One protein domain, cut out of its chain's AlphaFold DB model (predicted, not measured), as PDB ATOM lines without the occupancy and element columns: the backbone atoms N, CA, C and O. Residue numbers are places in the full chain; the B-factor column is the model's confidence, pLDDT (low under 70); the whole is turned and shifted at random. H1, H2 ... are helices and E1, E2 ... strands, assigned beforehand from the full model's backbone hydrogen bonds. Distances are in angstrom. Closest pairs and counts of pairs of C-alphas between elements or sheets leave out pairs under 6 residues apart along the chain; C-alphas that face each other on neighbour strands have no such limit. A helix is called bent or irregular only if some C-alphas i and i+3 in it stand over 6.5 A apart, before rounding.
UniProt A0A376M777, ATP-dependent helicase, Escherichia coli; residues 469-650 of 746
ATOM      1  N   LEU A 469      22.390  30.825  -8.621       76.00
ATOM      2  CA  LEU A 469      23.242  30.414  -7.508       76.00
ATOM      3  C   LEU A 469      24.387  31.407  -7.305       76.00
ATOM      4  O   LEU A 469      25.148  31.702  -8.220       76.00
ATOM      5  N   ASP A 470      24.535  31.890  -6.074       78.94
ATOM      6  CA  ASP A 470      25.617  32.798  -5.714       78.94
ATOM      7  C   ASP A 470      26.968  32.037  -5.684       78.94
ATOM      8  O   ASP A 470      27.090  31.035  -4.963       78.94
ATOM      9  N   PRO A 471      28.005  32.485  -6.426       85.88
ATOM     10  CA  PRO A 471      29.308  31.815  -6.463       85.88
ATOM     11  C   PRO A 471      30.005  31.704  -5.100       85.88
ATOM     12  O   PRO A 471      30.708  30.724  -4.840       85.88
ATOM     13  N   GLN A 472      29.814  32.679  -4.205       87.44
ATOM     14  CA  GLN A 472      30.363  32.627  -2.849       87.44
ATOM     15  C   GLN A 472      29.647  31.565  -2.016       87.44
ATOM     16  O   GLN A 472      30.297  30.821  -1.279       87.44
ATOM     17  N   VAL A 473      28.324  31.442  -2.173       86.69
ATOM     18  CA  VAL A 473      27.533  30.397  -1.507       86.69
ATOM     19  C   VAL A 473      27.958  29.008  -1.972       86.69
ATOM     20  O   VAL A 473      28.114  28.123  -1.129       86.69
ATOM     21  N   ILE A 474      28.192  28.811  -3.276       89.00
ATOM     22  CA  ILE A 474      28.690  27.536  -3.818       89.00
ATOM     23  C   ILE A 474      30.012  27.160  -3.147       89.00
ATOM     24  O   ILE A 474      30.117  26.077  -2.571       89.00
ATOM     25  N   ARG A 475      30.991  28.074  -3.136       92.00
ATOM     26  CA  ARG A 475      32.297  27.837  -2.508       92.00
ATOM     27  C   ARG A 475      32.183  27.538  -1.012       92.00
ATOM     28  O   ARG A 475      32.832  26.624  -0.515       92.00
ATOM     29  N   GLN A 476      31.349  28.281  -0.286       90.31
ATOM     30  CA  GLN A 476      31.157  28.054   1.145       90.31
ATOM     31  C   GLN A 476      30.524  26.684   1.422       90.31
ATOM     32  O   GLN A 476      30.916  25.991   2.364       90.31
ATOM     33  N   VAL A 477      29.529  26.283   0.624       91.06
ATOM     34  CA  VAL A 477      28.904  24.963   0.757       91.06
ATOM     35  C   VAL A 477      29.904  23.860   0.416       91.06
ATOM     36  O   VAL A 477      29.971  22.903   1.181       91.06
ATOM     37  N   GLU A 478      30.723  24.022  -0.626       94.12
ATOM     38  CA  GLU A 478      31.820  23.105  -0.967       94.12
ATOM     39  C   GLU A 478      32.785  22.922   0.215       94.12
ATOM     40  O   GLU A 478      32.983  21.807   0.694       94.12
ATOM     41  N   GLU A 479      33.308  24.017   0.780       93.00
ATOM     42  CA  GLU A 479      34.226  23.976   1.930       93.00
ATOM     43  C   GLU A 479      33.584  23.327   3.175       93.00
ATOM     44  O   GLU A 479      34.265  22.665   3.968       93.00
ATOM     45  N   GLU A 480      32.272  23.496   3.371       90.81
ATOM     46  CA  GLU A 480      31.524  22.852   4.454       90.81
ATOM     47  C   GLU A 480      31.310  21.350   4.219       90.81
ATOM     48  O   GLU A 480      31.423  20.577   5.177       90.81
ATOM     49  N   LEU A 481      30.971  20.944   2.989       91.75
ATOM     50  CA  LEU A 481      30.760  19.543   2.610       91.75
ATOM     51  C   LEU A 481      32.078  18.762   2.655       91.75
ATOM     52  O   LEU A 481      32.135  17.709   3.282       91.75
ATOM     53  N   GLN A 482      33.162  19.355   2.149       93.62
ATOM     54  CA  GLN A 482      34.519  18.802   2.167       93.62
ATOM     55  C   GLN A 482      35.190  18.817   3.549       93.62
ATOM     56  O   GLN A 482      36.330  18.380   3.683       93.62
ATOM     57  N   ARG A 483      34.512  19.322   4.593       92.44
ATOM     58  CA  ARG A 483      35.044  19.469   5.965       92.44
ATOM     59  C   ARG A 483      36.306  20.344   6.068       92.44
ATOM     60  O   ARG A 483      37.046  20.237   7.042       92.44
ATOM     61  N   LEU A 484      36.522  21.253   5.118       92.62
ATOM     62  CA  LEU A 484      37.662  22.179   5.096       92.62
ATOM     63  C   LEU A 484      37.408  23.446   5.922       92.62
ATOM     64  O   LEU A 484      38.346  24.013   6.501       92.62
ATOM     65  N   ALA A 485      36.140  23.859   6.028       90.62
ATOM     66  CA  ALA A 485      35.731  25.023   6.808       90.62
ATOM     67  C   ALA A 485      36.192  24.905   8.283       90.62
ATOM     68  O   ALA A 485      36.004  23.844   8.891       90.62
ATOM     69  N   PRO A 486      36.725  25.974   8.918       83.38
ATOM     70  CA  PRO A 486      37.330  25.907  10.258       83.38
ATOM     71  C   PRO A 486      36.446  25.270  11.344       83.38
ATOM     72  O   PRO A 486      36.940  24.557  12.212       83.38
ATOM     73  N   GLY A 487      35.125  25.480  11.280       83.19
ATOM     74  CA  GLY A 487      34.159  24.897  12.221       83.19
ATOM     75  C   GLY A 487      33.715  23.459  11.910       83.19
ATOM     76  O   GLY A 487      32.947  22.886  12.682       83.19
ATOM     77  N   ARG A 488      34.139  22.878  10.781       86.31
ATOM     78  CA  ARG A 488      33.707  21.553  10.295       86.31
ATOM     79  C   ARG A 488      34.809  20.496  10.280       86.31
ATOM     80  O   ARG A 488      34.467  19.318  10.129       86.31
ATOM     81  N   ARG A 489      36.070  20.904  10.466       91.75
ATOM     82  CA  ARG A 489      37.233  20.010  10.531       91.75
ATOM     83  C   ARG A 489      37.061  18.937  11.604       91.75
ATOM     84  O   ARG A 489      36.503  19.186  12.679       91.75
ATOM     85  N   ALA A 490      37.531  17.740  11.286       90.12
ATOM     86  CA  ALA A 490      37.506  16.587  12.168       90.12
ATOM     87  C   ALA A 490      38.446  16.769  13.370       90.12
ATOM     88  O   ALA A 490      39.419  17.523  13.310       90.12
ATOM     89  N   LYS A 491      38.129  16.072  14.466       90.50
ATOM     90  CA  LYS A 491      38.890  16.104  15.718       90.50
ATOM     91  C   LYS A 491      39.052  14.692  16.274       90.50
ATOM     92  O   LYS A 491      38.065  13.958  16.335       90.50
ATOM     93  N   GLY A 492      40.253  14.388  16.757       91.00
ATOM     94  CA  GLY A 492      40.612  13.090  17.330       91.00
ATOM     95  C   GLY A 492      40.571  11.939  16.318       91.00
ATOM     96  O   GLY A 492      40.147  12.101  15.175       91.00
ATOM     97  N   GLU A 493      40.964  10.751  16.774       91.12
ATOM     98  CA  GLU A 493      41.020   9.526  15.960       91.12
ATOM     99  C   GLU A 493      39.677   9.195  15.284       91.12
ATOM    100  O   GLU A 493      39.604   8.967  14.078       91.12
ATOM    101  N   GLU A 494      38.581   9.260  16.043       89.75
ATOM    102  CA  GLU A 494      37.234   8.988  15.530       89.75
ATOM    103  C   GLU A 494      36.789   9.965  14.438       89.75
ATOM    104  O   GLU A 494      36.004   9.597  13.562       89.75
ATOM    105  N   GLY A 495      37.295  11.199  14.475       88.88
ATOM    106  CA  GLY A 495      37.040  12.186  13.438       88.88
ATOM    107  C   GLY A 495      37.669  11.796  12.100       88.88
ATOM    108  O   GLY A 495      37.029  11.992  11.071       88.88
ATOM    109  N   LEU A 496      38.880  11.225  12.104       92.19
ATOM    110  CA  LEU A 496      39.547  10.736  10.888       92.19
ATOM    111  C   LEU A 496      38.788   9.560  10.270       92.19
ATOM    112  O   LEU A 496      38.558   9.536   9.062       92.19
ATOM    113  N   PHE A 497      38.333   8.621  11.101       90.56
ATOM    114  CA  PHE A 497      37.491   7.521  10.636       90.56
ATOM    115  C   PHE A 497      36.169   8.026  10.031       90.56
ATOM    116  O   PHE A 497      35.764   7.562   8.965       90.56
ATOM    117  N   ASP A 498      35.517   9.013  10.661       88.69
ATOM    118  CA  ASP A 498      34.292   9.617  10.121       88.69
ATOM    119  C   ASP A 498      34.525  10.310   8.766       88.69
ATOM    120  O   ASP A 498      33.631  10.260   7.926       88.69
ATOM    121  N   LEU A 499      35.699  10.908   8.514       91.75
ATOM    122  CA  LEU A 499      36.029  11.486   7.200       91.75
ATOM    123  C   LEU A 499      36.038  10.417   6.104       91.75
ATOM    124  O   LEU A 499      35.374  10.590   5.085       91.75
ATOM    125  N   LEU A 500      36.733   9.301   6.334       92.38
ATOM    126  CA  LEU A 500      36.793   8.180   5.388       92.38
ATOM    127  C   LEU A 500      35.419   7.553   5.157       92.38
ATOM    128  O   LEU A 500      35.066   7.181   4.040       92.38
ATOM    129  N   ARG A 501      34.621   7.468   6.222       87.88
ATOM    130  CA  ARG A 501      33.263   6.939   6.174       87.88
ATOM    131  C   ARG A 501      32.323   7.867   5.390       87.88
ATOM    132  O   ARG A 501      31.571   7.385   4.549       87.88
ATOM    133  N   GLU A 502      32.331   9.172   5.660       87.25
ATOM    134  CA  GLU A 502      31.391  10.146   5.075       87.25
ATOM    135  C   GLU A 502      31.786  10.594   3.659       87.25
ATOM    136  O   GLU A 502      30.919  10.660   2.792       87.25
ATOM    137  N   LEU A 503      33.069  10.886   3.413       90.50
ATOM    138  CA  LEU A 503      33.557  11.421   2.134       90.50
ATOM    139  C   LEU A 503      34.085  10.325   1.197       90.50
ATOM    140  O   LEU A 503      34.055  10.498  -0.018       90.50
ATOM    141  N   GLY A 504      34.507   9.182   1.744       91.06
ATOM    142  CA  GLY A 504      35.092   8.075   0.989       91.06
ATOM    143  C   GLY A 504      36.624   8.017   1.065       91.06
ATOM    144  O   GLY A 504      37.234   8.709   1.884       91.06
ATOM    145  N   PRO A 505      37.257   7.154   0.248       93.69
ATOM    146  CA  PRO A 505      38.701   6.936   0.288       93.69
ATOM    147  C   PRO A 505      39.511   8.164  -0.130       93.69
ATOM    148  O   PRO A 505      39.271   8.729  -1.197       93.69
ATOM    149  N   MET A 506      40.525   8.532   0.654       94.50
ATOM    150  CA  MET A 506      41.343   9.727   0.397       94.50
ATOM    151  C   MET A 506      42.801   9.546   0.839       94.50
ATOM    152  O   MET A 506      43.146   8.561   1.499       94.50
ATOM    153  N   THR A 507      43.664  10.485   0.455       94.75
ATOM    154  CA  THR A 507      45.094  10.461   0.801       94.75
ATOM    155  C   THR A 507      45.345  10.903   2.251       94.75
ATOM    156  O   THR A 507      44.488  11.492   2.915       94.75
ATOM    157  N   VAL A 508      46.549  10.644   2.770       93.56
ATOM    158  CA  VAL A 508      46.959  11.137   4.102       93.56
ATOM    159  C   VAL A 508      47.013  12.670   4.132       93.56
ATOM    160  O   VAL A 508      46.644  13.294   5.127       93.56
ATOM    161  N   GLU A 509      47.413  13.287   3.022       92.75
ATOM    162  CA  GLU A 509      47.470  14.742   2.852       92.75
ATOM    163  C   GLU A 509      46.067  15.362   2.906       92.75
ATOM    164  O   GLU A 509      45.847  16.359   3.600       92.75
ATOM    165  N   ASP A 510      45.094  14.720   2.256       92.88
ATOM    166  CA  ASP A 510      43.681  15.099   2.298       92.88
ATOM    167  C   ASP A 510      43.093  15.055   3.709       92.88
ATOM    168  O   ASP A 510      42.358  15.966   4.112       92.88
ATOM    169  N   LEU A 511      43.414  14.001   4.464       93.62
ATOM    170  CA  LEU A 511      42.991  13.844   5.855       93.62
ATOM    171  C   LEU A 511      43.598  14.937   6.739       93.62
ATOM    172  O   LEU A 511      42.893  15.518   7.567       93.62
ATOM    173  N   ALA A 512      44.875  15.267   6.527       92.75
ATOM    174  CA  ALA A 512      45.569  16.309   7.275       92.75
ATOM    175  C   ALA A 512      44.942  17.696   7.079       92.75
ATOM    176  O   ALA A 512      44.759  18.431   8.049       92.75
ATOM    177  N   GLN A 513      44.524  18.042   5.858       93.12
ATOM    178  CA  GLN A 513      43.857  19.322   5.581       93.12
ATOM    179  C   GLN A 513      42.479  19.449   6.256       93.12
ATOM    180  O   GLN A 513      42.032  20.555   6.580       93.12
ATOM    181  N   ARG A 514      41.804  18.316   6.481       94.31
ATOM    182  CA  ARG A 514      40.437  18.226   7.021       94.31
ATOM    183  C   ARG A 514      40.395  17.953   8.530       94.31
ATOM    184  O   ARG A 514      39.305  17.840   9.094       94.31
ATOM    185  N   HIS A 515      41.544  17.881   9.203       94.50
ATOM    186  CA  HIS A 515      41.669  17.580  10.631       94.50
ATOM    187  C   HIS A 515      42.356  18.728  11.402       94.50
ATOM    188  O   HIS A 515      43.074  19.539  10.823       94.50
ATOM    189  N   THR A 516      42.093  18.862  12.709       92.88
ATOM    190  CA  THR A 516      42.672  19.952  13.531       92.88
ATOM    191  C   THR A 516      43.980  19.598  14.245       92.88
ATOM    192  O   THR A 516      44.631  20.496  14.767       92.88
ATOM    193  N   GLY A 517      44.305  18.310  14.350       89.06
ATOM    194  CA  GLY A 517      45.515  17.801  15.016       89.06
ATOM    195  C   GLY A 517      46.796  18.004  14.204       89.06
ATOM    196  O   GLY A 517      46.738  18.334  13.020       89.06
ATOM    197  N   SER A 518      47.948  17.800  14.845       91.12
ATOM    198  CA  SER A 518      49.259  17.891  14.187       91.12
ATOM    199  C   SER A 518      49.504  16.711  13.236       91.12
ATOM    200  O   SER A 518      48.855  15.670  13.333       91.12
ATOM    201  N   SER A 519      50.466  16.840  12.317       89.81
ATOM    202  CA  SER A 519      50.823  15.746  11.399       89.81
ATOM    203  C   SER A 519      51.280  14.478  12.132       89.81
ATOM    204  O   SER A 519      50.962  13.378  11.690       89.81
ATOM    205  N   GLU A 520      51.971  14.623  13.267       89.69
ATOM    206  CA  GLU A 520      52.417  13.497  14.102       89.69
ATOM    207  C   GLU A 520      51.239  12.795  14.791       89.69
ATOM    208  O   GLU A 520      51.155  11.569  14.784       89.69
ATOM    209  N   GLU A 521      50.286  13.563  15.332       91.62
ATOM    210  CA  GLU A 521      49.068  13.009  15.936       91.62
ATOM    211  C   GLU A 521      48.240  12.240  14.904       91.62
ATOM    212  O   GLU A 521      47.772  11.138  15.176       91.62
ATOM    213  N   ILE A 522      48.076  12.807  13.704       92.44
ATOM    214  CA  ILE A 522      47.321  12.173  12.621       92.44
ATOM    215  C   ILE A 522      47.991  10.870  12.193       92.44
ATOM    216  O   ILE A 522      47.296   9.867  12.063       92.44
ATOM    217  N   ALA A 523      49.317  10.854  12.025       92.31
ATOM    218  CA  ALA A 523      50.046   9.629  11.707       92.31
ATOM    219  C   ALA A 523      49.812   8.545  12.773       92.31
ATOM    220  O   ALA A 523      49.439   7.426  12.427       92.31
ATOM    221  N   SER A 524      49.910   8.901  14.058       94.12
ATOM    222  CA  SER A 524      49.652   7.966  15.160       94.12
ATOM    223  C   SER A 524      48.215   7.425  15.153       94.12
ATOM    224  O   SER A 524      47.999   6.225  15.319       94.12
ATOM    225  N   TYR A 525      47.217   8.281  14.908       94.56
ATOM    226  CA  TYR A 525      45.824   7.846  14.801       94.56
ATOM    227  C   TYR A 525      45.596   6.900  13.616       94.56
ATOM    228  O   TYR A 525      44.863   5.920  13.747       94.56
ATOM    229  N   LEU A 526      46.218   7.162  12.463       94.44
ATOM    230  CA  LEU A 526      46.103   6.292  11.290       94.44
ATOM    231  C   LEU A 526      46.781   4.937  11.515       94.44
ATOM    232  O   LEU A 526      46.202   3.914  11.153       94.44
ATOM    233  N   GLU A 527      47.950   4.911  12.159       93.94
ATOM    234  CA  GLU A 527      48.623   3.671  12.567       93.94
ATOM    235  C   GLU A 527      47.738   2.831  13.494       93.94
ATOM    236  O   GLU A 527      47.571   1.631  13.263       93.94
ATOM    237  N   ASN A 528      47.100   3.459  14.486       92.81
ATOM    238  CA  ASN A 528      46.167   2.774  15.381       92.81
ATOM    239  C   ASN A 528      44.978   2.186  14.612       92.81
ATOM    240  O   ASN A 528      44.677   1.001  14.762       92.81
ATOM    241  N   LEU A 529      44.331   2.981  13.749       92.19
ATOM    242  CA  LEU A 529      43.182   2.544  12.946       92.19
ATOM    243  C   LEU A 529      43.532   1.394  11.986       92.19
ATOM    244  O   LEU A 529      42.696   0.509  11.770       92.19
ATOM    245  N   LEU A 530      44.747   1.390  11.427       92.12
ATOM    246  CA  LEU A 530      45.279   0.291  10.616       92.12
ATOM    247  C   LEU A 530      45.527  -0.959  11.465       92.12
ATOM    248  O   LEU A 530      45.111  -2.051  11.078       92.12
ATOM    249  N   ALA A 531      46.147  -0.807  12.639       89.12
ATOM    250  CA  ALA A 531      46.452  -1.915  13.541       89.12
ATOM    251  C   ALA A 531      45.186  -2.643  14.018       89.12
ATOM    252  O   ALA A 531      45.174  -3.870  14.102       89.12
ATOM    253  N   VAL A 532      44.096  -1.906  14.270       87.75
ATOM    254  CA  VAL A 532      42.787  -2.487  14.625       87.75
ATOM    255  C   VAL A 532      41.911  -2.824  13.411       87.75
ATOM    256  O   VAL A 532      40.733  -3.140  13.585       87.75
ATOM    257  N   LYS A 533      42.459  -2.742  12.189       87.56
ATOM    258  CA  LYS A 533      41.795  -3.062  10.912       87.56
ATOM    259  C   LYS A 533      40.459  -2.339  10.693       87.56
ATOM    260  O   LYS A 533      39.526  -2.884  10.106       87.56
ATOM    261  N   ARG A 534      40.351  -1.090  11.147       87.44
ATOM    262  CA  ARG A 534      39.192  -0.228  10.851       87.44
ATOM    263  C   ARG A 534      39.322   0.487   9.516       87.44
ATOM    264  O   ARG A 534      38.312   0.851   8.917       87.44
ATOM    265  N   ILE A 535      40.548   0.677   9.051       93.31
ATOM    266  CA  ILE A 535      40.855   1.244   7.741       93.31
ATOM    267  C   ILE A 535      41.850   0.337   7.022       93.31
ATOM    268  O   ILE A 535      42.510  -0.487   7.658       93.31
ATOM    269  N   PHE A 536      41.958   0.476   5.706       93.38
ATOM    270  CA  PHE A 536      42.948  -0.243   4.909       93.38
ATOM    271  C   PHE A 536      43.481   0.619   3.757       93.38
ATOM    272  O   PHE A 536      42.741   1.465   3.241       93.38
ATOM    273  N   PRO A 537      44.747   0.422   3.347       94.12
ATOM    274  CA  PRO A 537      45.298   1.067   2.164       94.12
ATOM    275  C   PRO A 537      44.772   0.392   0.896       94.12
ATOM    276  O   PRO A 537      44.654  -0.831   0.816       94.12
ATOM    277  N   THR A 538      44.464   1.197  -0.112       93.25
ATOM    278  CA  THR A 538      44.012   0.744  -1.424       93.25
ATOM    279  C   THR A 538      44.538   1.659  -2.520       93.25
ATOM    280  O   THR A 538      44.715   2.858  -2.319       93.25
ATOM    281  N   MET A 539      44.739   1.101  -3.711       90.69
ATOM    282  CA  MET A 539      45.059   1.878  -4.904       90.69
ATOM    283  C   MET A 539      43.772   2.259  -5.628       90.69
ATOM    284  O   MET A 539      43.036   1.383  -6.082       90.69
ATOM    285  N   ILE A 540      43.509   3.558  -5.744       89.00
ATOM    286  CA  ILE A 540      42.390   4.113  -6.516       89.00
ATOM    287  C   ILE A 540      42.961   5.236  -7.377       89.00
ATOM    288  O   ILE A 540      43.689   6.094  -6.881       89.00
ATOM    289  N   SER A 541      42.688   5.201  -8.680       84.19
ATOM    290  CA  SER A 541      43.153   6.228  -9.626       84.19
ATOM    291  C   SER A 541      44.662   6.470  -9.613       84.19
ATOM    292  O   SER A 541      45.142   7.593  -9.721       84.19
ATOM    293  N   GLY A 542      45.428   5.383  -9.472       83.94
ATOM    294  CA  GLY A 542      46.892   5.413  -9.474       83.94
ATOM    295  C   GLY A 542      47.523   6.016  -8.215       83.94
ATOM    296  O   GLY A 542      48.744   6.129  -8.163       83.94
ATOM    297  N   GLN A 543      46.725   6.358  -7.200       89.38
ATOM    298  CA  GLN A 543      47.185   6.892  -5.921       89.38
ATOM    299  C   GLN A 543      46.867   5.928  -4.779       89.38
ATOM    300  O   GLN A 543      45.832   5.257  -4.777       89.38
ATOM    301  N   GLU A 544      47.760   5.881  -3.793       93.19
ATOM    302  CA  GLU A 544      47.512   5.169  -2.545       93.19
ATOM    303  C   GLU A 544      46.578   6.006  -1.666       93.19
ATOM    304  O   GLU A 544      46.867   7.154  -1.322       93.19
ATOM    305  N   ARG A 545      45.425   5.432  -1.327       94.75
ATOM    306  CA  ARG A 545      44.391   6.056  -0.504       94.75
ATOM    307  C   ARG A 545      44.031   5.141   0.654       94.75
ATOM    308  O   ARG A 545      44.093   3.919   0.542       94.75
ATOM    309  N   LEU A 546      43.607   5.733   1.761       95.56
ATOM    310  CA  LEU A 546      43.046   4.997   2.886       95.56
ATOM    311  C   LEU A 546      41.533   4.915   2.715       95.56
ATOM    312  O   LEU A 546      40.898   5.903   2.358       95.56
ATOM    313  N   ALA A 547      40.959   3.744   2.966       93.06
ATOM    314  CA  ALA A 547      39.523   3.497   2.915       93.06
ATOM    315  C   ALA A 547      39.021   2.927   4.245       93.06
ATOM    316  O   ALA A 547      39.753   2.243   4.962       93.06
ATOM    317  N   CYS A 548      37.754   3.187   4.568       91.31
ATOM    318  CA  CYS A 548      37.083   2.548   5.696       91.31
ATOM    319  C   CYS A 548      36.867   1.053   5.412       91.31
ATOM    320  O   CYS A 548      36.459   0.688   4.310       91.31
ATOM    321  N   MET A 549      37.061   0.186   6.411       88.94
ATOM    322  CA  MET A 549      36.841  -1.258   6.263       88.94
ATOM    323  C   MET A 549      35.392  -1.604   5.882       88.94
ATOM    324  O   MET A 549      35.161  -2.549   5.130       88.94
ATOM    325  N   ASP A 550      34.412  -0.797   6.304       84.06
ATOM    326  CA  ASP A 550      32.997  -0.970   5.931       84.06
ATOM    327  C   ASP A 550      32.735  -0.775   4.425       84.06
ATOM    328  O   ASP A 550      31.680  -1.172   3.923       84.06
ATOM    329  N   ASP A 551      33.675  -0.175   3.687       88.06
ATOM    330  CA  ASP A 551      33.603   0.004   2.235       88.06
ATOM    331  C   ASP A 551      34.308  -1.092   1.441       88.06
ATOM    332  O   ASP A 551      34.235  -1.077   0.212       88.06
ATOM    333  N   ALA A 552      34.935  -2.069   2.105       89.50
ATOM    334  CA  ALA A 552      35.669  -3.150   1.453       89.50
ATOM    335  C   ALA A 552      34.840  -3.829   0.346       89.50
ATOM    336  O   ALA A 552      35.239  -3.831  -0.820       89.50
ATOM    337  N   ALA A 553      33.641  -4.327   0.667       88.88
ATOM    338  CA  ALA A 553      32.768  -4.949  -0.326       88.88
ATOM    339  C   ALA A 553      32.349  -3.986  -1.450       88.88
ATOM    340  O   ALA A 553      32.356  -4.381  -2.613       88.88
ATOM    341  N   ARG A 554      32.039  -2.717  -1.135       90.06
ATOM    342  CA  ARG A 554      31.626  -1.715  -2.139       90.06
ATOM    343  C   ARG A 554      32.747  -1.421  -3.127       90.06
ATOM    344  O   ARG A 554      32.513  -1.426  -4.328       90.06
ATOM    345  N   LEU A 555      33.960  -1.196  -2.629       91.75
ATOM    346  CA  LEU A 555      35.129  -0.887  -3.452       91.75
ATOM    347  C   LEU A 555      35.579  -2.099  -4.274       91.75
ATOM    348  O   LEU A 555      35.934  -1.943  -5.442       91.75
ATOM    349  N   ARG A 556      35.511  -3.311  -3.709       92.25
ATOM    350  CA  ARG A 556      35.753  -4.556  -4.452       92.25
ATOM    351  C   ARG A 556      34.739  -4.730  -5.581       92.25
ATOM    352  O   ARG A 556      35.137  -4.969  -6.716       92.25
ATOM    353  N   ASP A 557      33.450  -4.613  -5.269       90.81
ATOM    354  CA  ASP A 557      32.371  -4.935  -6.206       90.81
ATOM    355  C   ASP A 557      32.180  -3.844  -7.277       90.81
ATOM    356  O   ASP A 557      31.809  -4.171  -8.401       90.81
ATOM    357  N   ALA A 558      32.456  -2.567  -6.969       90.94
ATOM    358  CA  ALA A 558      32.357  -1.466  -7.934       90.94
ATOM    359  C   ALA A 558      33.647  -1.207  -8.725       90.94
ATOM    360  O   ALA A 558      33.575  -0.943  -9.920       90.94
ATOM    361  N   LEU A 559      34.813  -1.235  -8.067       91.62
ATOM    362  CA  LEU A 559      36.084  -0.771  -8.647       91.62
ATOM    363  C   LEU A 559      37.120  -1.891  -8.819       91.62
ATOM    364  O   LEU A 559      38.221  -1.644  -9.305       91.62
ATOM    365  N   GLY A 560      36.815  -3.123  -8.398       89.19
ATOM    366  CA  GLY A 560      37.758  -4.242  -8.480       89.19
ATOM    367  C   GLY A 560      38.951  -4.117  -7.528       89.19
ATOM    368  O   GLY A 560      39.999  -4.720  -7.771       89.19
ATOM    369  N   VAL A 561      38.815  -3.337  -6.450       90.81
ATOM    370  CA  VAL A 561      39.874  -3.140  -5.452       90.81
ATOM    371  C   VAL A 561      40.271  -4.469  -4.805       90.81
ATOM    372  O   VAL A 561      39.423  -5.266  -4.395       90.81
ATOM    373  N   ARG A 562      41.586  -4.694  -4.670       87.25
ATOM    374  CA  ARG A 562      42.125  -5.826  -3.909       87.25
ATOM    375  C   ARG A 562      41.975  -5.559  -2.419       87.25
ATOM    376  O   ARG A 562      42.496  -4.572  -1.908       87.25
ATOM    377  N   LEU A 563      41.282  -6.461  -1.738       88.50
ATOM    378  CA  LEU A 563      41.099  -6.392  -0.296       88.50
ATOM    379  C   LEU A 563      42.291  -7.012   0.445       88.50
ATOM    380  O   LEU A 563      42.910  -7.939  -0.088       88.50
ATOM    381  N   PRO A 564      42.594  -6.543   1.670       84.88
ATOM    382  CA  PRO A 564      43.557  -7.194   2.550       84.88
ATOM    383  C   PRO A 564      43.242  -8.679   2.768       84.88
ATOM    384  O   PRO A 564      42.083  -9.098   2.764       84.88
ATOM    385  N   GLU A 565      44.280  -9.481   2.998       80.38
ATOM    386  CA  GLU A 565      44.112 -10.886   3.367       80.38
ATOM    387  C   GLU A 565      43.505 -11.003   4.774       80.38
ATOM    388  O   GLU A 565      43.740 -10.159   5.640       80.38
ATOM    389  N   SER A 566      42.754 -12.080   5.036       78.50
ATOM    390  CA  SER A 566      42.164 -12.390   6.353       78.50
ATOM    391  C   SER A 566      41.195 -11.327   6.907       78.50
ATOM    392  O   SER A 566      41.361 -10.832   8.023       78.50
ATOM    393  N   LEU A 567      40.157 -10.992   6.133       82.56
ATOM    394  CA  LEU A 567      39.038 -10.169   6.604       82.56
ATOM    395  C   LEU A 567      37.913 -11.024   7.210       82.56
ATOM    396  O   LEU A 567      37.585 -12.075   6.654       82.56
ATOM    397  N   PRO A 568      37.266 -10.557   8.294       81.00
ATOM    398  CA  PRO A 568      36.009 -11.127   8.766       81.00
ATOM    399  C   PRO A 568      34.960 -11.220   7.646       81.00
ATOM    400  O   PRO A 568      34.804 -10.285   6.857       81.00
ATOM    401  N   GLU A 569      34.195 -12.319   7.612       81.69
ATOM    402  CA  GLU A 569      33.210 -12.622   6.553       81.69
ATOM    403  C   GLU A 569      32.194 -11.488   6.335       81.69
ATOM    404  O   GLU A 569      31.753 -11.232   5.214       81.69
ATOM    405  N   ILE A 570      31.902 -10.731   7.395       77.00
ATOM    406  CA  ILE A 570      30.966  -9.611   7.363       77.00
ATOM    407  C   ILE A 570      31.354  -8.500   6.375       77.00
ATOM    408  O   ILE A 570      30.470  -7.884   5.779       77.00
ATOM    409  N   TYR A 571      32.653  -8.270   6.163       82.25
ATOM    410  CA  TYR A 571      33.164  -7.272   5.216       82.25
ATOM    411  C   TYR A 571      33.195  -7.783   3.772       82.25
ATOM    412  O   TYR A 571      33.503  -7.026   2.852       82.25
ATOM    413  N   LEU A 572      32.883  -9.066   3.558       83.56
ATOM    414  CA  LEU A 572      32.931  -9.721   2.253       83.56
ATOM    415  C   LEU A 572      31.550  -9.879   1.608       83.56
ATOM    416  O   LEU A 572      31.487 -10.180   0.410       83.56
ATOM    417  N   HIS A 573      30.465  -9.664   2.364       82.12
ATOM    418  CA  HIS A 573      29.096  -9.737   1.854       82.12
ATOM    419  C   HIS A 573      28.890  -8.798   0.664       82.12
ATOM    420  O   HIS A 573      29.297  -7.640   0.693       82.12
ATOM    421  N   ARG A 574      28.245  -9.308  -0.389       77.88
ATOM    422  CA  ARG A 574      27.964  -8.531  -1.599       77.88
ATOM    423  C   ARG A 574      27.021  -7.371  -1.306       77.88
ATOM    424  O   ARG A 574      26.069  -7.521  -0.541       77.88
ATOM    425  N   VAL A 575      27.268  -6.254  -1.979       80.19
ATOM    426  CA  VAL A 575      26.404  -5.069  -1.944       80.19
ATOM    427  C   VAL A 575      25.582  -5.013  -3.230       80.19
ATOM    428  O   VAL A 575      26.108  -5.278  -4.305       80.19
ATOM    429  N   SER A 576      24.289  -4.684  -3.131       80.31
ATOM    430  CA  SER A 576      23.370  -4.715  -4.280       80.31
ATOM    431  C   SER A 576      23.691  -3.665  -5.349       80.31
ATOM    432  O   SER A 576      23.648  -3.978  -6.534       80.31
ATOM    433  N   TYR A 577      24.026  -2.432  -4.943       84.38
ATOM    434  CA  TYR A 577      24.261  -1.302  -5.855       84.38
ATOM    435  C   TYR A 577      25.548  -0.532  -5.496       84.38
ATOM    436  O   TYR A 577      25.495   0.645  -5.143       84.38
ATOM    437  N   PRO A 578      26.729  -1.172  -5.570       88.75
ATOM    438  CA  PRO A 578      27.959  -0.621  -5.004       88.75
ATOM    439  C   PRO A 578      28.412   0.667  -5.710       88.75
ATOM    440  O   PRO A 578      28.844   1.606  -5.046       88.75
ATOM    441  N   LEU A 579      28.262   0.750  -7.038       90.19
ATOM    442  CA  LEU A 579      28.646   1.934  -7.812       90.19
ATOM    443  C   LEU A 579      27.722   3.130  -7.535       90.19
ATOM    444  O   LEU A 579      28.193   4.243  -7.304       90.19
ATOM    445  N   ARG A 580      26.409   2.873  -7.465       89.19
ATOM    446  CA  ARG A 580      25.389   3.856  -7.082       89.19
ATOM    447  C   ARG A 580      25.694   4.474  -5.716       89.19
ATOM    448  O   ARG A 580      25.656   5.693  -5.576       89.19
ATOM    449  N   ASP A 581      26.036   3.646  -4.729       86.81
ATOM    450  CA  ASP A 581      26.347   4.093  -3.366       86.81
ATOM    451  C   ASP A 581      27.601   4.983  -3.315       86.81
ATOM    452  O   ASP A 581      27.638   5.964  -2.567       86.81
ATOM    453  N   LEU A 582      28.635   4.660  -4.103       90.75
ATOM    454  CA  LEU A 582      29.850   5.479  -4.206       90.75
ATOM    455  C   LEU A 582      29.557   6.837  -4.856       90.75
ATOM    456  O   LEU A 582      29.989   7.866  -4.337       90.75
ATOM    457  N   PHE A 583      28.772   6.855  -5.935       92.00
ATOM    458  CA  PHE A 583      28.418   8.088  -6.646       92.00
ATOM    459  C   PHE A 583      27.555   9.008  -5.793       92.00
ATOM    460  O   PHE A 583      27.856  10.193  -5.674       92.00
ATOM    461  N   LEU A 584      26.515   8.474  -5.148       89.50
ATOM    462  CA  LEU A 584      25.655   9.264  -4.267       89.50
ATOM    463  C   LEU A 584      26.439   9.868  -3.104       89.50
ATOM    464  O   LEU A 584      26.222  11.027  -2.757       89.50
ATOM    465  N   ARG A 585      27.382   9.117  -2.527       89.88
ATOM    466  CA  ARG A 585      28.267   9.641  -1.484       89.88
ATOM    467  C   ARG A 585      29.128  10.790  -2.002       89.88
ATOM    468  O   ARG A 585      29.151  11.847  -1.376       89.88
ATOM    469  N   TYR A 586      29.769  10.613  -3.156       92.06
ATOM    470  CA  TYR A 586      30.596  11.652  -3.769       92.06
ATOM    471  C   TYR A 586      29.778  12.913  -4.092       92.06
ATOM    472  O   TYR A 586      30.168  14.016  -3.726       92.06
ATOM    473  N   LEU A 587      28.595  12.761  -4.691       92.06
ATOM    474  CA  LEU A 587      27.695  13.866  -5.055       92.06
ATOM    475  C   LEU A 587      27.057  14.575  -3.850       92.06
ATOM    476  O   LEU A 587      26.598  15.710  -3.974       92.06
ATOM    477  N   ARG A 588      26.996  13.926  -2.682       90.25
ATOM    478  CA  ARG A 588      26.602  14.567  -1.413       90.25
ATOM    479  C   ARG A 588      27.765  15.319  -0.762       90.25
ATOM    480  O   ARG A 588      27.525  16.231   0.024       90.25
ATOM    481  N   ALA A 589      29.003  14.950  -1.082       91.06
ATOM    482  CA  ALA A 589      30.219  15.580  -0.569       91.06
ATOM    483  C   ALA A 589      30.676  16.806  -1.382       91.06
ATOM    484  O   ALA A 589      31.550  17.538  -0.921       91.06
ATOM    485  N   HIS A 590      30.083  17.061  -2.549       93.31
ATOM    486  CA  HIS A 590      30.466  18.152  -3.448       93.31
ATOM    487  C   HIS A 590      29.253  19.012  -3.820       93.31
ATOM    488  O   HIS A 590      28.123  18.530  -3.896       93.31
ATOM    489  N   ALA A 591      29.489  20.302  -4.036       91.31
ATOM    490  CA  ALA A 591      28.492  21.293  -4.399       91.31
ATOM    491  C   ALA A 591      28.063  21.152  -5.862       91.31
ATOM    492  O   ALA A 591      26.869  21.115  -6.136       91.31
ATOM    493  N   LEU A 592      29.028  21.076  -6.781       91.19
ATOM    494  CA  LEU A 592      28.825  20.929  -8.222       91.19
ATOM    495  C   LEU A 592      29.892  19.980  -8.771       91.19
ATOM    496  O   LEU A 592      31.067  20.133  -8.440       91.19
ATOM    497  N   VAL A 593      29.487  19.012  -9.590       93.56
ATOM    498  CA  VAL A 593      30.360  17.934 -10.080       93.56
ATOM    499  C   VAL A 593      30.173  17.737 -11.579       93.56
ATOM    500  O   VAL A 593      29.046  17.790 -12.055       93.56
ATOM    501  N   THR A 594      31.244  17.464 -12.322       94.00
ATOM    502  CA  THR A 594      31.150  17.052 -13.737       94.00
ATOM    503  C   THR A 594      31.275  15.537 -13.903       94.00
ATOM    504  O   THR A 594      31.848  14.860 -13.039       94.00
ATOM    505  N   ALA A 595      30.779  14.971 -15.012       93.69
ATOM    506  CA  ALA A 595      30.962  13.540 -15.271       93.69
ATOM    507  C   ALA A 595      32.455  13.188 -15.415       93.69
ATOM    508  O   ALA A 595      32.894  12.139 -14.943       93.69
ATOM    509  N   GLU A 596      33.259  14.098 -15.973       93.25
ATOM    510  CA  GLU A 596      34.719  13.955 -16.061       93.25
ATOM    511  C   GLU A 596      35.393  13.842 -14.685       93.25
ATOM    512  O   GLU A 596      36.279  13.005 -14.500       93.25
ATOM    513  N   GLN A 597      34.962  14.636 -13.698       93.19
ATOM    514  CA  GLN A 597      35.501  14.564 -12.335       93.19
ATOM    515  C   GLN A 597      35.204  13.213 -11.682       93.19
ATOM    516  O   GLN A 597      36.099  12.612 -11.093       93.19
ATOM    517  N   LEU A 598      33.974  12.706 -11.821       93.38
ATOM    518  CA  LEU A 598      33.596  11.380 -11.322       93.38
ATOM    519  C   LEU A 598      34.364  10.254 -12.028       93.38
ATOM    520  O   LEU A 598      34.822   9.315 -11.375       93.38
ATOM    521  N   ALA A 599      34.524  10.355 -13.350       93.50
ATOM    522  CA  ALA A 599      35.282   9.394 -14.147       93.50
ATOM    523  C   ALA A 599      36.747   9.330 -13.699       93.50
ATOM    524  O   ALA A 599      37.281   8.239 -13.498       93.50
ATOM    525  N   HIS A 600      37.372  10.490 -13.480       92.12
ATOM    526  CA  HIS A 600      38.737  10.579 -12.971       92.12
ATOM    527  C   HIS A 600      38.849  10.059 -11.532       92.12
ATOM    528  O   HIS A 600      39.747   9.277 -11.228       92.12
ATOM    529  N   GLU A 601      37.932  10.454 -10.648       91.88
ATOM    530  CA  GLU A 601      37.976  10.071  -9.238       91.88
ATOM    531  C   GLU A 601      37.900   8.554  -9.048       91.88
ATOM    532  O   GLU A 601      38.683   7.987  -8.285       91.88
ATOM    533  N   PHE A 602      37.009   7.884  -9.782       91.44
ATOM    534  CA  PHE A 602      36.789   6.443  -9.662       91.44
ATOM    535  C   PHE A 602      37.522   5.599 -10.718       91.44
ATOM    536  O   PHE A 602      37.408   4.375 -10.690       91.44
ATOM    537  N   SER A 603      38.291   6.212 -11.626       90.62
ATOM    538  CA  SER A 603      38.942   5.535 -12.767       90.62
ATOM    539  C   SER A 603      37.980   4.725 -13.638       90.62
ATOM    540  O   SER A 603      38.265   3.594 -14.038       90.62
ATOM    541  N   LEU A 604      36.820   5.307 -13.935       93.00
ATOM    542  CA  LEU A 604      35.785   4.687 -14.756       93.00
ATOM    543  C   LEU A 604      35.727   5.333 -16.138       93.00
ATOM    544  O   LEU A 604      36.057   6.503 -16.317       93.00
ATOM    545  N   GLY A 605      35.278   4.568 -17.134       93.38
ATOM    546  CA  GLY A 605      34.994   5.124 -18.455       93.38
ATOM    547  C   GLY A 605      33.830   6.112 -18.380       93.38
ATOM    548  O   GLY A 605      32.810   5.802 -17.765       93.38
ATOM    549  N   ILE A 606      33.957   7.269 -19.035       94.12
ATOM    550  CA  ILE A 606      32.963   8.351 -18.946       94.12
ATOM    551  C   ILE A 606      31.544   7.907 -19.326       94.12
ATOM    552  O   ILE A 606      30.595   8.279 -18.651       94.12
ATOM    553  N   ALA A 607      31.405   6.996 -20.294       93.06
ATOM    554  CA  ALA A 607      30.110   6.438 -20.688       93.06
ATOM    555  C   ALA A 607      29.390   5.697 -19.541       93.06
ATOM    556  O   ALA A 607      28.174   5.798 -19.410       93.06
ATOM    557  N   ILE A 608      30.133   4.982 -18.683       93.62
ATOM    558  CA  ILE A 608      29.564   4.301 -17.505       93.62
ATOM    559  C   ILE A 608      29.074   5.345 -16.500       93.62
ATOM    560  O   ILE A 608      28.020   5.182 -15.889       93.62
ATOM    561  N   VAL A 609      29.843   6.424 -16.330       94.38
ATOM    562  CA  VAL A 609      29.500   7.514 -15.414       94.38
ATOM    563  C   VAL A 609      28.225   8.222 -15.867       94.38
ATOM    564  O   VAL A 609      27.308   8.383 -15.065       94.38
ATOM    565  N   GLU A 610      28.139   8.585 -17.146       93.38
ATOM    566  CA  GLU A 610      26.967   9.232 -17.743       93.38
ATOM    567  C   GLU A 610      25.708   8.362 -17.629       93.38
ATOM    568  O   GLU A 610      24.658   8.854 -17.213       93.38
ATOM    569  N   GLU A 611      25.810   7.058 -17.920       93.81
ATOM    570  CA  GLU A 611      24.687   6.124 -17.783       93.81
ATOM    571  C   GLU A 611      24.189   6.050 -16.331       93.81
ATOM    572  O   GLU A 611      22.986   6.132 -16.070       93.81
ATOM    573  N   GLN A 612      25.103   5.945 -15.363       93.12
ATOM    574  CA  GLN A 612      24.743   5.899 -13.945       93.12
ATOM    575  C   GLN A 612      24.144   7.219 -13.443       93.12
ATOM    576  O   GLN A 612      23.165   7.205 -12.696       93.12
ATOM    577  N   LEU A 613      24.682   8.368 -13.865       93.12
ATOM    578  CA  LEU A 613      24.121   9.680 -13.533       93.12
ATOM    579  C   LEU A 613      22.716   9.857 -14.116       93.12
ATOM    580  O   LEU A 613      21.832  10.396 -13.446       93.12
ATOM    581  N   GLN A 614      22.478   9.339 -15.321       91.50
ATOM    582  CA  GLN A 614      21.161   9.355 -15.943       91.50
ATOM    583  C   GLN A 614      20.155   8.472 -15.185       91.50
ATOM    584  O   GLN A 614      19.049   8.929 -14.898       91.50
ATOM    585  N   GLN A 615      20.547   7.267 -14.756       90.50
ATOM    586  CA  GLN A 615      19.705   6.412 -13.903       90.50
ATOM    587  C   GLN A 615      19.375   7.087 -12.560       90.50
ATOM    588  O   GLN A 615      18.236   7.046 -12.092       90.50
ATOM    589  N   LEU A 616      20.353   7.752 -11.936       89.31
ATOM    590  CA  LEU A 616      20.143   8.514 -10.700       89.31
ATOM    591  C   LEU A 616      19.194   9.705 -10.899       89.31
ATOM    592  O   LEU A 616      18.433  10.049  -9.990       89.31
ATOM    593  N   ARG A 617      19.228  10.333 -12.077       88.19
ATOM    594  CA  ARG A 617      18.333  11.433 -12.448       88.19
ATOM    595  C   ARG A 617      16.900  10.953 -12.630       88.19
ATOM    596  O   ARG A 617      15.983  11.616 -12.156       88.19
ATOM    597  N   GLU A 618      16.701   9.803 -13.267       86.88
ATOM    598  CA  GLU A 618      15.380   9.171 -13.413       86.88
ATOM    599  C   GLU A 618      14.770   8.797 -12.054       86.88
ATOM    600  O   GLU A 618      13.558   8.881 -11.873       86.88
ATOM    601  N   GLN A 619      15.613   8.471 -11.067       81.00
ATOM    602  CA  GLN A 619      15.215   8.253  -9.670       81.00
ATOM    603  C   GLN A 619      14.975   9.557  -8.882       81.00
ATOM    604  O   GLN A 619      14.581   9.496  -7.719       81.00
ATOM    605  N   GLY A 620      15.242  10.729  -9.468       79.00
ATOM    606  CA  GLY A 620      15.091  12.032  -8.813       79.00
ATOM    607  C   GLY A 620      16.138  12.341  -7.735       79.00
ATOM    608  O   GLY A 620      15.932  13.241  -6.927       79.00
ATOM    609  N   LEU A 621      17.259  11.611  -7.691       80.56
ATOM    610  CA  LEU A 621      18.298  11.784  -6.664       80.56
ATOM    611  C   LEU A 621      19.320  12.871  -7.023       80.56
ATOM    612  O   LEU A 621      19.956  13.456  -6.139       80.56
ATOM    613  N   VAL A 622      19.492  13.128  -8.320       87.69
ATOM    614  CA  VAL A 622      20.448  14.096  -8.868       87.69
ATOM    615  C   VAL A 622      19.790  14.935  -9.957       87.69
ATOM    616  O   VAL A 622      18.847  14.502 -10.620       87.69
ATOM    617  N   MET A 623      20.317  16.135 -10.164       85.31
ATOM    618  CA  MET A 623      19.889  17.064 -11.202       85.31
ATOM    619  C   MET A 623      21.072  17.482 -12.065       85.31
ATOM    620  O   MET A 623      22.201  17.575 -11.585       85.31
ATOM    621  N   ASN A 624      20.786  17.769 -13.334       87.62
ATOM    622  CA  ASN A 624      21.732  18.353 -14.277       87.62
ATOM    623  C   ASN A 624      21.359  19.829 -14.494       87.62
ATOM    624  O   ASN A 624      20.224  20.118 -14.878       87.62
ATOM    625  N   LEU A 625      22.287  20.746 -14.207       76.12
ATOM    626  CA  LEU A 625      22.063  22.197 -14.215       76.12
ATOM    627  C   LEU A 625      22.447  22.889 -15.540       76.12
ATOM    628  O   LEU A 625      22.270  24.100 -15.611       76.12
ATOM    629  N   GLN A 626      22.874  22.132 -16.570       71.94
ATOM    630  CA  GLN A 626      23.521  22.516 -17.852       71.94
ATOM    631  C   GLN A 626      25.054  22.301 -17.874       71.94
ATOM    632  O   GLN A 626      25.695  22.242 -16.832       71.94
ATOM    633  N   GLN A 627      25.633  22.156 -19.080       71.00
ATOM    634  CA  GLN A 627      27.077  21.942 -19.339       71.00
ATOM    635  C   GLN A 627      27.705  20.738 -18.611       71.00
ATOM    636  O   GLN A 627      28.844  20.808 -18.166       71.00
ATOM    637  N   ASP A 628      26.960  19.636 -18.491       83.62
ATOM    638  CA  ASP A 628      27.408  18.435 -17.766       83.62
ATOM    639  C   ASP A 628      27.716  18.687 -16.272       83.62
ATOM    640  O   ASP A 628      28.504  17.986 -15.645       83.62
ATOM    641  N   ILE A 629      27.063  19.691 -15.673       88.94
ATOM    642  CA  ILE A 629      27.154  19.965 -14.237       88.94
ATOM    643  C   ILE A 629      26.027  19.240 -13.506       88.94
ATOM    644  O   ILE A 629      24.838  19.523 -13.692       88.94
ATOM    645  N   TRP A 630      26.424  18.336 -12.623       91.88
ATOM    646  CA  TRP A 630      25.573  17.499 -11.798       91.88
ATOM    647  C   TRP A 630      25.611  17.939 -10.338       91.88
ATOM    648  O   TRP A 630      26.643  18.344  -9.799       91.88
ATOM    649  N   VAL A 631      24.462  17.830  -9.679       90.75
ATOM    650  CA  VAL A 631      24.295  18.137  -8.256       90.75
ATOM    651  C   VAL A 631      23.292  17.167  -7.637       90.75
ATOM    652  O   VAL A 631      22.330  16.761  -8.290       90.75
ATOM    653  N   SER A 632      23.486  16.785  -6.376       90.81
ATOM    654  CA  SER A 632      22.460  16.030  -5.644       90.81
ATOM    655  C   SER A 632      21.276  16.931  -5.268       90.81
ATOM    656  O   SER A 632      21.459  18.118  -4.988       90.81
ATOM    657  N   ASP A 633      20.055  16.386  -5.224       81.88
ATOM    658  CA  ASP A 633      18.857  17.185  -4.898       81.88
ATOM    659  C   ASP A 633      18.975  17.905  -3.541       81.88
ATOM    660  O   ASP A 633      18.672  19.095  -3.409       81.88
ATOM    661  N   GLU A 634      19.507  17.204  -2.538       80.00
ATOM    662  CA  GLU A 634      19.705  17.741  -1.192       80.00
ATOM    663  C   GLU A 634      20.660  18.947  -1.184       80.00
ATOM    664  O   GLU A 634      20.371  19.986  -0.575       80.00
ATOM    665  N   VAL A 635      21.789  18.832  -1.889       86.56
ATOM    666  CA  VAL A 635      22.793  19.898  -1.970       86.56
ATOM    667  C   VAL A 635      22.255  21.078  -2.772       86.56
ATOM    668  O   VAL A 635      22.403  22.221  -2.333       86.56
ATOM    669  N   PHE A 636      21.542  20.834  -3.873       85.31
ATOM    670  CA  PHE A 636      20.912  21.900  -4.649       85.31
ATOM    671  C   PHE A 636      19.898  22.689  -3.819       85.31
ATOM    672  O   PHE A 636      19.906  23.921  -3.827       85.31
ATOM    673  N   ARG A 637      19.053  22.006  -3.037       78.31
ATOM    674  CA  ARG A 637      18.085  22.659  -2.144       78.31
ATOM    675  C   ARG A 637      18.782  23.571  -1.135       78.31
ATOM    676  O   ARG A 637      18.330  24.694  -0.900       78.31
ATOM    677  N   ARG A 638      19.904  23.116  -0.569       83.06
ATOM    678  CA  ARG A 638      20.736  23.909   0.348       83.06
ATOM    679  C   ARG A 638      21.364  25.120  -0.342       83.06
ATOM    680  O   ARG A 638      21.304  26.211   0.225       83.06
ATOM    681  N   LEU A 639      21.935  24.935  -1.532       81.31
ATOM    682  CA  LEU A 639      22.506  26.011  -2.346       81.31
ATOM    683  C   LEU A 639      21.441  27.062  -2.667       81.31
ATOM    684  O   LEU A 639      21.623  28.234  -2.355       81.31
ATOM    685  N   ARG A 640      20.278  26.640  -3.171       78.44
ATOM    686  CA  ARG A 640      19.152  27.521  -3.507       78.44
ATOM    687  C   ARG A 640      18.669  28.337  -2.309       78.44
ATOM    688  O   ARG A 640      18.485  29.546  -2.431       78.44
ATOM    689  N   LEU A 641      18.460  27.701  -1.153       73.75
ATOM    690  CA  LEU A 641      18.000  28.391   0.058       73.75
ATOM    691  C   LEU A 641      19.000  29.452   0.531       73.75
ATOM    692  O   LEU A 641      18.591  30.563   0.867       73.75
ATOM    693  N   ARG A 642      20.296  29.124   0.541       80.38
ATOM    694  CA  ARG A 642      21.348  30.054   0.974       80.38
ATOM    695  C   ARG A 642      21.573  31.184  -0.027       80.38
ATOM    696  O   ARG A 642      21.673  32.324   0.405       80.38
ATOM    697  N   SER A 643      21.563  30.904  -1.329       75.88
ATOM    698  CA  SER A 643      21.649  31.936  -2.374       75.88
ATOM    699  C   SER A 643      20.465  32.902  -2.298       75.88
ATOM    700  O   SER A 643      20.638  34.113  -2.378       75.88
ATOM    701  N   LEU A 644      19.258  32.394  -2.033       71.56
ATOM    702  CA  LEU A 644      18.075  33.231  -1.838       71.56
ATOM    703  C   LEU A 644      18.156  34.067  -0.552       71.56
ATOM    704  O   LEU A 644      17.713  35.217  -0.534       71.56
ATOM    705  N   GLN A 645      18.719  33.515   0.525       69.62
ATOM    706  CA  GLN A 645      18.987  34.274   1.743       69.62
ATOM    707  C   GLN A 645      20.026  35.377   1.496       69.62
ATOM    708  O   GLN A 645      19.771  36.516   1.876       69.62
ATOM    709  N   ALA A 646      21.134  35.070   0.817       72.94
ATOM    710  CA  ALA A 646      22.165  36.040   0.455       72.94
ATOM    711  C   ALA A 646      21.594  37.170  -0.417       72.94
ATOM    712  O   ALA A 646      21.806  38.344  -0.125       72.94
ATOM    713  N   ALA A 647      20.763  36.838  -1.411       70.31
ATOM    714  CA  ALA A 647      20.063  37.824  -2.231       70.31
ATOM    715  C   ALA A 647      19.124  38.715  -1.393       70.31
ATOM    716  O   ALA A 647      19.116  39.937  -1.546       70.31
ATOM    717  N   ARG A 648      18.361  38.134  -0.453       67.88
ATOM    718  CA  ARG A 648      17.513  38.906   0.476       67.88
ATOM    719  C   ARG A 648      18.335  39.831   1.366       67.88
ATOM    720  O   ARG A 648      17.948  40.983   1.548       67.88
ATOM    721  N   GLU A 649      19.450  39.344   1.903       69.69
ATOM    722  CA  GLU A 649      20.375  40.128   2.725       69.69
ATOM    723  C   GLU A 649      20.996  41.283   1.929       69.69
ATOM    724  O   GLU A 649      21.034  42.404   2.438       69.69
ATOM    725  N   ALA A 650      21.368  41.057   0.666       66.19
ATOM    726  CA  ALA A 650      21.863  42.097  -0.238       66.19
ATOM    727  C   ALA A 650      20.811  43.186  -0.531       66.19
ATOM    728  O   ALA A 650      21.154  44.353  -0.704       66.19
TER     729      ALA A 650
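Overview. This is residues 469 to 650 of the 746 residues of the protein "ATP-dependent helicase" of Escherichia coli (UniProt A0A376M777). Two mostly helical lobes, each with a two-stranded hairpin, meet at H6. One holds H2, H3, H4, the hairpin E1 and E2, and H5; the other holds H6, H7, H8 and the hairpin E3 and E4, from which the long last helix H9 leads away, with H1 packed on its residues 639 to 643. The 182 printed residues hold nine named helices and four named strands, in the order H1 H2 H3 H4 E1 E2 H5 H6 H7 H8 E3 E4 H9; both sheets are antiparallel and the class is mostly helix. The whole is compact, with a radius of gyration of the C-alphas of 17.4 A and spans of 55 by 39 by 26 A.

Arrangement. E1, residues 535 to 540, and E2, residues 543 to 548, form an antiparallel hairpin at 144 degrees, with N 538 and O 545 within hydrogen-bond range at 2.8 A. H2, residues 492 to 503, comes closest to E2 at the C-alphas of Leu 500 and Cys 548, 5.6 A. Residues 492 to 497 of H2 touch H4, residues 519 to 531, about perpendicular at 73 degrees; their closest C-alphas are Glu 493 and Tyr 525, 5.2 A. H3, residues 508 to 513, is close to H2 but not clearly touching, 6.8 A between the C-alphas of Leu 496 and Leu 511. H5, residues 549 to 559, is irregular, with C-alphas 550 and 553 7.4 A apart. It touches residues 578 to 582 of the hub H6, residues 578 to 589, closest at the C-alphas of Arg 554 and Pro 578, 4.8 A. H7, residues 595 to 602, touches residues 606 to 610 of H8, residues 606 to 618, closest at the C-alphas of Ala 599 and Ile 606, 5.4 A. E3, residues 622 to 624, and E4, residues 629 to 632, form an antiparallel hairpin at 158 degrees, with N 623 and O 631 2.8 A apart, within hydrogen-bond range. H9, residues 633 to 650, touches H1, residues 471 to 481, at a steep tilt of 46 degrees, opposite ways; their closest C-alphas are Val 473 and Ser 643, 6.1 A. Every O i to N i+4 pair is within hydrogen-bond range in H1, H2, H3, H4, H6, H7, H8 and H9, and 5 of 7 are in H5.

Along the chain. H1 begins at C-alpha 471 (29.308, 31.815, -6.463), and H9, 25.5 A long, ends at C-alpha 650 (21.863, 42.097, -0.238). H8 measures 18.5 A, H4 18.3 A, H6 16.9 A and H2 16.8 A.

Size, cuts and confidence. The C-alphas farthest apart, Ser 566 and Ala 650, are 58.5 A apart. The printed part has no cut; the link from H5 to H6, residues 560 to 577, is long. Mean pLDDT of the printed part is 88.1, with residues 645 and 648 to 650 under 70.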